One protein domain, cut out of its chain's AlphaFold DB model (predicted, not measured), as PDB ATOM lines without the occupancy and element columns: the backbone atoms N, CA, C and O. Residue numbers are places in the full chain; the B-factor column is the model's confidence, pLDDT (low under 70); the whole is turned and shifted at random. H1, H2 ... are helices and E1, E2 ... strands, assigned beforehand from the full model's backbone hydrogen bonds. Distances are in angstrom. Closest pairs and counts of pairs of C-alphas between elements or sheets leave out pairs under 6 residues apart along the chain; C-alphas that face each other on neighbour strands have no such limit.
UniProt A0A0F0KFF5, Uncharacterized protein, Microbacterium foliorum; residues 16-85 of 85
ATOM      1  N   ALA A  16      40.603 -34.329  17.251       60.31
ATOM      2  CA  ALA A  16      41.529 -33.975  18.329       60.31
ATOM      3  C   ALA A  16      41.166 -32.628  18.976       60.31
ATOM      4  O   ALA A  16      41.043 -32.539  20.193       60.31
ATOM      5  N   ARG A  17      40.879 -31.603  18.160       63.88
ATOM      6  CA  ARG A  17      40.464 -30.286  18.673       63.88
ATOM      7  C   ARG A  17      39.077 -30.315  19.318       63.88
ATOM      8  O   ARG A  17      38.819 -29.566  20.255       63.88
ATOM      9  N   ALA A  18      38.179 -31.167  18.818       65.06
ATOM     10  CA  ALA A  18      36.866 -31.363  19.424       65.06
ATOM     11  C   ALA A  18      36.980 -32.031  20.802       65.06
ATOM     12  O   ALA A  18      36.289 -31.620  21.729       65.06
ATOM     13  N   LEU A  19      37.874 -33.015  20.946       65.50
ATOM     14  CA  LEU A  19      38.127 -33.687  22.218       65.50
ATOM     15  C   LEU A  19      38.664 -32.704  23.267       65.50
ATOM     16  O   LEU A  19      38.094 -32.614  24.347       65.50
ATOM     17  N   GLU A  20      39.683 -31.912  22.924       68.69
ATOM     18  CA  GLU A  20      40.277 -30.908  23.822       68.69
ATOM     19  C   GLU A  20      39.257 -29.841  24.258       68.69
ATOM     20  O   GLU A  20      39.166 -29.503  25.439       68.69
ATOM     21  N   ALA A  21      38.424 -29.362  23.328       66.12
ATOM     22  CA  ALA A  21      37.369 -28.395  23.627       66.12
ATOM     23  C   ALA A  21      36.261 -28.979  24.521       66.12
ATOM     24  O   ALA A  21      35.721 -28.282  25.382       66.12
ATOM     25  N   LEU A  22      35.912 -30.256  24.331       63.03
ATOM     26  CA  LEU A  22      34.967 -30.958  25.200       63.03
ATOM     27  C   LEU A  22      35.557 -31.176  26.594       63.03
ATOM     28  O   LEU A  22      34.847 -30.991  27.578       63.03
ATOM     29  N   GLN A  23      36.844 -31.504  26.678       66.69
ATOM     30  CA  GLN A  23      37.550 -31.762  27.929       66.69
ATOM     31  C   GLN A  23      37.674 -30.488  28.779       66.69
ATOM     32  O   GLN A  23      37.326 -30.511  29.956       66.69
ATOM     33  N   GLN A  24      38.004 -29.342  28.168       62.91
ATOM     34  CA  GLN A  24      37.965 -28.043  28.856       62.91
ATOM     35  C   GLN A  24      36.553 -27.669  29.326       62.91
ATOM     36  O   GLN A  24      36.380 -27.204  30.454       62.91
ATOM     37  N   LYS A  25      35.512 -27.895  28.511       60.84
ATOM     38  CA  LYS A  25      34.122 -27.659  28.948       60.84
ATOM     39  C   LYS A  25      33.683 -28.595  30.074       60.84
ATOM     40  O   LYS A  25      32.836 -28.208  30.873       60.84
ATOM     41  N   TYR A  26      34.250 -29.794  30.137       56.00
ATOM     42  CA  TYR A  26      33.992 -30.769  31.189       56.00
ATOM     43  C   TYR A  26      34.604 -30.344  32.525       56.00
ATOM     44  O   TYR A  26      33.929 -30.398  33.548       56.00
ATOM     45  N   GLU A  27      35.848 -29.863  32.503       57.84
ATOM     46  CA  GLU A  27      36.564 -29.383  33.693       57.84
ATOM     47  C   GLU A  27      36.020 -28.051  34.232       57.84
ATOM     48  O   GLU A  27      36.140 -27.780  35.422       57.84
ATOM     49  N   THR A  28      35.386 -27.234  33.382       59.09
ATOM     50  CA  THR A  28      34.833 -25.919  33.773       59.09
ATOM     51  C   THR A  28      33.350 -25.978  34.181       59.09
ATOM     52  O   THR A  28      32.770 -24.958  34.547       59.09
ATOM     53  N   SER A  29      32.692 -27.140  34.090       50.62
ATOM     54  CA  SER A  29      31.266 -27.281  34.411       50.62
ATOM     55  C   SER A  29      31.079 -27.765  35.850       50.62
ATOM     56  O   SER A  29      31.538 -28.850  36.191       50.62
ATOM     57  N   ASP A  30      30.326 -27.019  36.665       60.34
ATOM     58  CA  ASP A  30      29.953 -27.381  38.049       60.34
ATOM     59  C   ASP A  30      29.179 -28.714  38.161       60.34
ATOM     60  O   ASP A  30      28.958 -29.230  39.257       60.34
ATOM     61  N   ASN A  31      28.753 -29.308  37.036       62.72
ATOM     62  CA  ASN A  31      28.132 -30.628  37.019       62.72
ATOM     63  C   ASN A  31      28.489 -31.425  35.743       62.72
ATOM     64  O   ASN A  31      27.703 -31.469  34.785       62.72
ATOM     65  N   PRO A  32      29.668 -32.075  35.703       66.38
ATOM     66  CA  PRO A  32      30.145 -32.829  34.539       66.38
ATOM     67  C   PRO A  32      29.197 -33.970  34.126       66.38
ATOM     68  O   PRO A  32      29.088 -34.307  32.947       66.38
ATOM     69  N   VAL A  33      28.435 -34.512  35.080       77.44
ATOM     70  CA  VAL A  33      27.476 -35.606  34.859       77.44
ATOM     71  C   VAL A  33      26.381 -35.212  33.867       77.44
ATOM     72  O   VAL A  33      26.005 -36.020  33.018       77.44
ATOM     73  N   ILE A  34      25.898 -33.966  33.918       76.75
ATOM     74  CA  ILE A  34      24.842 -33.486  33.013       76.75
ATOM     75  C   ILE A  34      25.346 -33.465  31.567       76.75
ATOM     76  O   ILE A  34      24.625 -33.866  30.657       76.75
ATOM     77  N   VAL A  35      26.598 -33.054  31.349       78.62
ATOM     78  CA  VAL A  35      27.191 -32.994  30.007       78.62
ATOM     79  C   VAL A  35      27.310 -34.396  29.407       78.62
ATOM     80  O   VAL A  35      26.916 -34.597  28.256       78.62
ATOM     81  N   VAL A  36      27.770 -35.386  30.189       80.94
ATOM     82  CA  VAL A  36      27.804 -36.790  29.734       80.94
ATOM     83  C   VAL A  36      26.400 -37.303  29.440       80.94
ATOM     84  O   VAL A  36      26.189 -37.929  28.405       80.94
ATOM     85  N   ALA A  37      25.436 -37.032  30.322       82.50
ATOM     86  CA  ALA A  37      24.068 -37.512  30.167       82.50
ATOM     87  C   ALA A  37      23.412 -36.966  28.890       82.50
ATOM     88  O   ALA A  37      22.803 -37.725  28.136       82.50
ATOM     89  N   VAL A  38      23.588 -35.673  28.602       86.44
ATOM     90  CA  VAL A  38      23.080 -35.046  27.373       86.44
ATOM     91  C   VAL A  38      23.766 -35.635  26.139       86.44
ATOM     92  O   VAL A  38      23.087 -35.989  25.178       86.44
ATOM     93  N   ALA A  39      25.091 -35.800  26.165       83.25
ATOM     94  CA  ALA A  39      25.820 -36.400  25.051       83.25
ATOM     95  C   ALA A  39      25.360 -37.844  24.776       83.25
ATOM     96  O   ALA A  39      25.083 -38.198  23.629       83.25
ATOM     97  N   ALA A  40      25.205 -38.656  25.823       86.56
ATOM     98  CA  ALA A  40      24.706 -40.024  25.713       86.56
ATOM     99  C   ALA A  40      23.274 -40.068  25.153       86.56
ATOM    100  O   ALA A  40      22.990 -40.870  24.263       86.56
ATOM    101  N   ALA A  41      22.391 -39.174  25.610       88.75
ATOM    102  CA  ALA A  41      21.023 -39.078  25.109       88.75
ATOM    103  C   ALA A  41      20.974 -38.730  23.611       88.75
ATOM    104  O   ALA A  41      20.181 -39.318  22.877       88.75
ATOM    105  N   ILE A  42      21.847 -37.833  23.137       89.75
ATOM    106  CA  ILE A  42      21.946 -37.489  21.710       89.75
ATOM    107  C   ILE A  42      22.392 -38.705  20.896       89.75
ATOM    108  O   ILE A  42      21.760 -39.032  19.894       89.75
ATOM    109  N   VAL A  43      23.447 -39.403  21.327       91.81
ATOM    110  CA  VAL A  43      23.967 -40.578  20.608       91.81
ATOM    111  C   VAL A  43      22.911 -41.682  20.518       91.81
ATOM    112  O   VAL A  43      22.669 -42.217  19.435       91.81
ATOM    113  N   LEU A  44      22.236 -41.984  21.632       91.88
ATOM    114  CA  LEU A  44      21.154 -42.971  21.663       91.88
ATOM    115  C   LEU A  44      19.963 -42.538  20.798       91.88
ATOM    116  O   LEU A  44      19.423 -43.353  20.052       91.88
ATOM    117  N   GLY A  45      19.586 -41.258  20.846       88.88
ATOM    118  CA  GLY A  45      18.495 -40.706  20.044       88.88
ATOM    119  C   GLY A  45      18.759 -40.803  18.541       88.88
ATOM    120  O   GLY A  45      17.905 -41.278  17.794       88.88
ATOM    121  N   VAL A  46      19.958 -40.424  18.090       89.81
ATOM    122  CA  VAL A  46      20.349 -40.516  16.672       89.81
ATOM    123  C   VAL A  46      20.378 -41.974  16.206       89.81
ATOM    124  O   VAL A  46      19.844 -42.285  15.140       89.81
ATOM    125  N   GLY A  47      20.939 -42.881  17.014       90.94
ATOM    126  CA  GLY A  47      20.952 -44.313  16.703       90.94
ATOM    127  C   GLY A  47      19.545 -44.900  16.566       90.94
ATOM    128  O   GLY A  47      19.270 -45.658  15.636       90.94
ATOM    129  N   PHE A  48      18.625 -44.495  17.444       89.75
ATOM    130  CA  PHE A  48      17.231 -44.925  17.396       89.75
ATOM    131  C   PHE A  48      16.505 -44.436  16.132       89.75
ATOM    132  O   PHE A  48      15.822 -45.220  15.474       89.75
ATOM    133  N   ILE A  49      16.702 -43.174  15.731       88.62
ATOM    134  CA  ILE A  49      16.124 -42.632  14.488       88.62
ATOM    135  C   ILE A  49      16.659 -43.382  13.260       88.62
ATOM    136  O   ILE A  49      15.887 -43.744  12.368       88.62
ATOM    137  N   ALA A  50      17.964 -43.661  13.218       88.81
ATOM    138  CA  ALA A  50      18.573 -44.420  12.128       88.81
ATOM    139  C   ALA A  50      17.985 -45.839  12.022       88.81
ATOM    140  O   ALA A  50      17.654 -46.296  10.926       88.81
ATOM    141  N   PHE A  51      17.783 -46.509  13.159       90.56
ATOM    142  CA  PHE A  51      17.151 -47.827  13.218       90.56
ATOM    143  C   PHE A  51      15.712 -47.817  12.683       90.56
ATOM    144  O   PHE A  51      15.359 -48.646  11.843       90.56
ATOM    145  N   LEU A  52      14.891 -46.852  13.111       89.81
ATOM    146  CA  LEU A  52      13.514 -46.710  12.620       89.81
ATOM    147  C   LEU A  52      13.471 -46.420  11.117       89.81
ATOM    148  O   LEU A  52      12.650 -46.989  10.399       89.81
ATOM    149  N   THR A  53      14.401 -45.601  10.629       90.00
ATOM    150  CA  THR A  53      14.544 -45.311   9.197       90.00
ATOM    151  C   THR A  53      14.846 -46.585   8.406       90.00
ATOM    152  O   THR A  53      14.164 -46.870   7.421       90.00
ATOM    153  N   ALA A  54      15.794 -47.406   8.866       90.12
ATOM    154  CA  ALA A  54      16.114 -48.686   8.233       90.12
ATOM    155  C   ALA A  54      14.921 -49.663   8.246       90.12
ATOM    156  O   ALA A  54      14.667 -50.358   7.259       90.12
ATOM    157  N   MET A  55      14.136 -49.683   9.328       90.00
ATOM    158  CA  MET A  55      12.912 -50.485   9.395       90.00
ATOM    159  C   MET A  55      11.840 -50.016   8.406       90.00
ATOM    160  O   MET A  55      11.209 -50.852   7.764       90.00
ATOM    161  N   CYS A  56      11.649 -48.708   8.238       90.81
ATOM    162  CA  CYS A  56      10.714 -48.181   7.244       90.81
ATOM    163  C   CYS A  56      11.169 -48.527   5.815       90.81
ATOM    164  O   CYS A  56      10.380 -49.058   5.033       90.81
ATOM    165  N   ILE A  57      12.457 -48.345   5.506       91.94
ATOM    166  CA  ILE A  57      13.022 -48.661   4.184       91.94
ATOM    167  C   ILE A  57      12.902 -50.154   3.860       91.94
ATOM    168  O   ILE A  57      12.486 -50.515   2.761       91.94
ATOM    169  N   SER A  58      13.187 -51.041   4.819       91.19
ATOM    170  CA  SER A  58      13.059 -52.494   4.604       91.19
ATOM    171  C   SER A  58      11.622 -52.954   4.326       91.19
ATOM    172  O   SER A  58      11.419 -54.044   3.798       91.19
ATOM    173  N   ARG A  59      10.625 -52.118   4.638       90.25
ATOM    174  CA  ARG A  59       9.205 -52.349   4.341       90.25
ATOM    175  C   ARG A  59       8.710 -51.631   3.082       90.25
ATOM    176  O   ARG A  59       7.519 -51.698   2.797       90.25
ATOM    177  N   GLY A  60       9.600 -50.983   2.329       90.38
ATOM    178  CA  GLY A  60       9.278 -50.311   1.067       90.38
ATOM    179  C   GLY A  60       8.826 -48.856   1.202       90.38
ATOM    180  O   GLY A  60       8.376 -48.278   0.218       90.38
ATOM    181  N   TYR A  61       8.949 -48.262   2.392       91.75
ATOM    182  CA  TYR A  61       8.749 -46.826   2.589       91.75
ATOM    183  C   TYR A  61      10.020 -46.057   2.193       91.75
ATOM    184  O   TYR A  61      11.127 -46.591   2.238       91.75
ATOM    185  N   SER A  62       9.875 -44.790   1.818       86.12
ATOM    186  CA  SER A  62      10.990 -43.894   1.492       86.12
ATOM    187  C   SER A  62      11.812 -43.482   2.719       86.12
ATOM    188  O   SER A  62      13.010 -43.224   2.600       86.12
ATOM    189  N   GLY A  63      11.201 -43.454   3.908       84.25
ATOM    190  CA  GLY A  63      11.903 -43.103   5.137       84.25
ATOM    191  C   GLY A  63      11.024 -43.059   6.382       84.25
ATOM    192  O   GLY A  63       9.936 -43.633   6.441       84.25
ATOM    193  N   PHE A  64      11.535 -42.382   7.407       87.75
ATOM    194  CA  PHE A  64      10.884 -42.197   8.700       87.75
ATOM    195  C   PHE A  64      10.619 -40.711   8.950       87.75
ATOM    196  O   PHE A  64      11.509 -39.881   8.778       87.75
ATOM    197  N   GLY A  65       9.403 -40.384   9.386       85.25
ATOM    198  CA  GLY A  65       9.000 -39.047   9.801       85.25
ATOM    199  C   GLY A  65       8.435 -39.044  11.217       85.25
ATOM    200  O   GLY A  65       7.665 -39.927  11.602       85.25
ATOM    201  N   ALA A  66       8.788 -38.019  11.986       81.56
ATOM    202  CA  ALA A  66       8.223 -37.759  13.301       81.56
ATOM    203  C   ALA A  66       7.592 -36.364  13.310       81.56
ATOM    204  O   ALA A  66       8.217 -35.399  12.875       81.56
ATOM    205  N   VAL A  67       6.361 -36.262  13.807       81.88
ATOM    206  CA  VAL A  67       5.689 -34.981  14.048       81.88
ATOM    207  C   VAL A  67       5.517 -34.830  15.549       81.88
ATOM    208  O   VAL A  67       4.904 -35.682  16.196       81.88
ATOM    209  N   VAL A  68       6.092 -33.761  16.092       79.31
ATOM    210  CA  VAL A  68       5.943 -33.387  17.497       79.31
ATOM    211  C   VAL A  68       4.839 -32.343  17.573       79.31
ATOM    212  O   VAL A  68       5.018 -31.218  17.111       79.31
ATOM    213  N   ASP A  69       3.700 -32.725  18.137       78.62
ATOM    214  CA  ASP A  69       2.629 -31.801  18.486       78.62
ATOM    215  C   ASP A  69       2.806 -31.392  19.951       78.62
ATOM    216  O   ASP A  69       2.706 -32.212  20.873       78.62
ATOM    217  N   ILE A  70       3.151 -30.122  20.151       73.44
ATOM    218  CA  ILE A  70       3.275 -29.520  21.476       73.44
ATOM    219  C   ILE A  70       2.003 -28.721  21.717       73.44
ATOM    220  O   ILE A  70       1.837 -27.609  21.211       73.44
ATOM    221  N   THR A  71       1.102 -29.281  22.519       77.88
ATOM    222  CA  THR A  71      -0.104 -28.573  22.935       77.88
ATOM    223  C   THR A  71       0.244 -27.614  24.077       77.88
ATOM    224  O   THR A  71       0.330 -28.001  25.240       77.88
ATOM    225  N   TRP A  72       0.419 -26.327  23.758       72.38
ATOM    226  CA  TRP A  72       0.783 -25.266  24.719       72.38
ATOM    227  C   TRP A  72      -0.228 -25.054  25.854       72.38
ATOM    228  O   TRP A  72       0.084 -24.413  26.854       72.38
ATOM    229  N   THR A  73      -1.433 -25.606  25.727       79.50
ATOM    230  CA  THR A  73      -2.478 -25.578  26.757       79.50
ATOM    231  C   THR A  73      -2.169 -26.494  27.943       79.50
ATOM    232  O   THR A  73      -2.730 -26.302  29.017       79.50
ATOM    233  N   ASN A  74      -1.291 -27.489  27.772       70.00
ATOM    234  CA  ASN A  74      -0.860 -28.368  28.851       70.00
ATOM    235  C   ASN A  74       0.628 -28.723  28.656       70.00
ATOM    236  O   ASN A  74       0.932 -29.639  27.895       70.00
ATOM    237  N   PRO A  75       1.572 -28.025  29.320       61.28
ATOM    238  CA  PRO A  75       3.012 -28.115  29.030       61.28
ATOM    239  C   PRO A  75       3.635 -29.490  29.325       61.28
ATOM    240  O   PRO A  75       4.780 -29.738  28.961       61.28
ATOM    241  N   PHE A  76       2.883 -30.393  29.960       68.31
ATOM    242  CA  PHE A  76       3.271 -31.786  30.186       68.31
ATOM    243  C   PHE A  76       2.772 -32.750  29.097       68.31
ATOM    244  O   PHE A  76       3.104 -33.932  29.130       68.31
ATOM    245  N   SER A  77       1.977 -32.274  28.134       68.81
ATOM    246  CA  SER A  77       1.455 -33.072  27.027       68.81
ATOM    247  C   SER A  77       2.200 -32.734  25.739       68.81
ATOM    248  O   SER A  77       1.883 -31.779  25.033       68.81
ATOM    249  N   ALA A  78       3.219 -33.536  25.445       68.94
ATOM    250  CA  ALA A  78       3.852 -33.580  24.137       68.94
ATOM    251  C   ALA A  78       3.429 -34.887  23.463       68.94
ATOM    252  O   ALA A  78       3.689 -35.970  23.992       68.94
ATOM    253  N   ASN A  79       2.760 -34.796  22.315       77.81
ATOM    254  CA  ASN A  79       2.434 -35.966  21.515       77.81
ATOM    255  C   ASN A  79       3.456 -36.083  20.387       77.81
ATOM    256  O   ASN A  79       3.587 -35.189  19.552       77.81
ATOM    257  N   VAL A  80       4.195 -37.189  20.367       76.25
ATOM    258  CA  VAL A  80       5.135 -37.489  19.290       76.25
ATOM    259  C   VAL A  80       4.543 -38.610  18.457       76.25
ATOM    260  O   VAL A  80       4.462 -39.755  18.898       76.25
ATOM    261  N   THR A  81       4.119 -38.279  17.240       82.75
ATOM    262  CA  THR A  81       3.599 -39.267  16.298       82.75
ATOM    263  C   THR A  81       4.692 -39.682  15.325       82.75
ATOM    264  O   THR A  81       5.256 -38.853  14.611       82.75
ATOM    265  N   PHE A  82       4.949 -40.986  15.266       81.06
ATOM    266  CA  PHE A  82       5.937 -41.601  14.386       81.06
ATOM    267  C   PHE A  82       5.252 -42.275  13.198       81.06
ATOM    268  O   PHE A  82       4.281 -43.009  13.384       81.06
ATOM    269  N   LYS A  83       5.743 -42.038  11.977       84.69
ATOM    270  CA  LYS A  83       5.196 -42.633  10.749       84.69
ATOM    271  C   LYS A  83       6.316 -43.000   9.775       84.69
ATOM    272  O   LYS A  83       7.286 -42.261   9.633       84.69
ATOM    273  N   CYS A  84       6.165 -44.129   9.088       86.25
ATOM    274  CA  CYS A  84       6.941 -44.397   7.880       86.25
ATOM    275  C   CYS A  84       6.312 -43.624   6.714       86.25
ATOM    276  O   CYS A  84       5.084 -43.577   6.616       86.25
ATOM    277  N   ILE A  85       7.148 -43.003   5.883       83.38
ATOM    278  CA  ILE A  85       6.746 -42.197   4.720       83.38
ATOM    279  C   ILE A  85       7.132 -42.943   3.462       83.38
ATOM    280  O   ILE A  85       8.336 -43.250   3.341       83.38
TER     281      ILE A  85
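What this domain is: This is residues 16 to 85 of the 85 residues of an uncharacterized protein of Microbacterium foliorum (UniProt A0A0F0KFF5). The backbone makes an open, flat zigzag, like the three strokes of a letter N: a short helix H1, one long helix H2 as the slanting stroke, and a two-stranded hairpin of E1 and E2 that folds back after the end of H2 and spreads away from the line of H2 toward the hairpin's tip, the link between E1 and E2. There is no shared core: H1 meets H2 only near the corner at their link, and the hairpin is near H2 only at residues 49 to 57. The printed part has 70 residues with two named helices and two named strands, in the order H1, H2, E1, E2; the sheet E1 - E2 is antiparallel, and the class is mixed, helices and strands. The whole is extended, with a radius of gyration of the C-alphas of 17.5 A and spans of 46 by 37 by 15 A.

How they stand to each other: H1, residues 16 to 27, is close to but not clearly touching H2, residues 32 to 58; their closest C-alphas are those of Tyr 26 and Pro 32, 5.5 A apart. The two helices run opposite ways at a steep tilt of 48 degrees. In H1 and H2 every O i to N i+4 pair is within hydrogen-bond range. Residues 16 to 21, which belong to H1, and residues 37 to 48, which belong to H2, stand free. The closest C-alphas of H2 and E1, residues 64 to 70, are those of Thr 53 and Phe 64, 4.8 A apart. E2, residues 78 to 84, comes closest to H2 with the C-alphas of Cys 84 and Cys 56, 5.4 A apart. E1 and E2 form a hairpin of antiparallel neighbours, with 162 degrees between their directions. Across it, N 65 and O 83 are 2.8 A apart and N 79 and O 69 are 3.0 A apart, both within hydrogen-bond range. H1 is apart from E1 and from E2.

Where its parts are: H1 begins with C-alpha 16 at (41.529, -33.975, 18.329) and measures 16.8 A from first to last C-alpha. H2 measures 39.7 A and ends with C-alpha 58 at (13.059, -52.494, 4.604). E1 spans 19.5 A and E2 19.8 A, the latter ending with C-alpha 84 at (6.941, -44.397, 7.880).

The domain as a whole: The two C-alphas farthest apart are those of Asp 30 and Gly 60, at 48.2 A. The printed part has no cut and ends at residue 85, the chain's last residue. The links H1 to H2 and H2 to E1 are tight, and E1 to E2 is short. The mean pLDDT of the printed part is 78.3; residues 16 to 32 and 75 to 78 of the model are under 70.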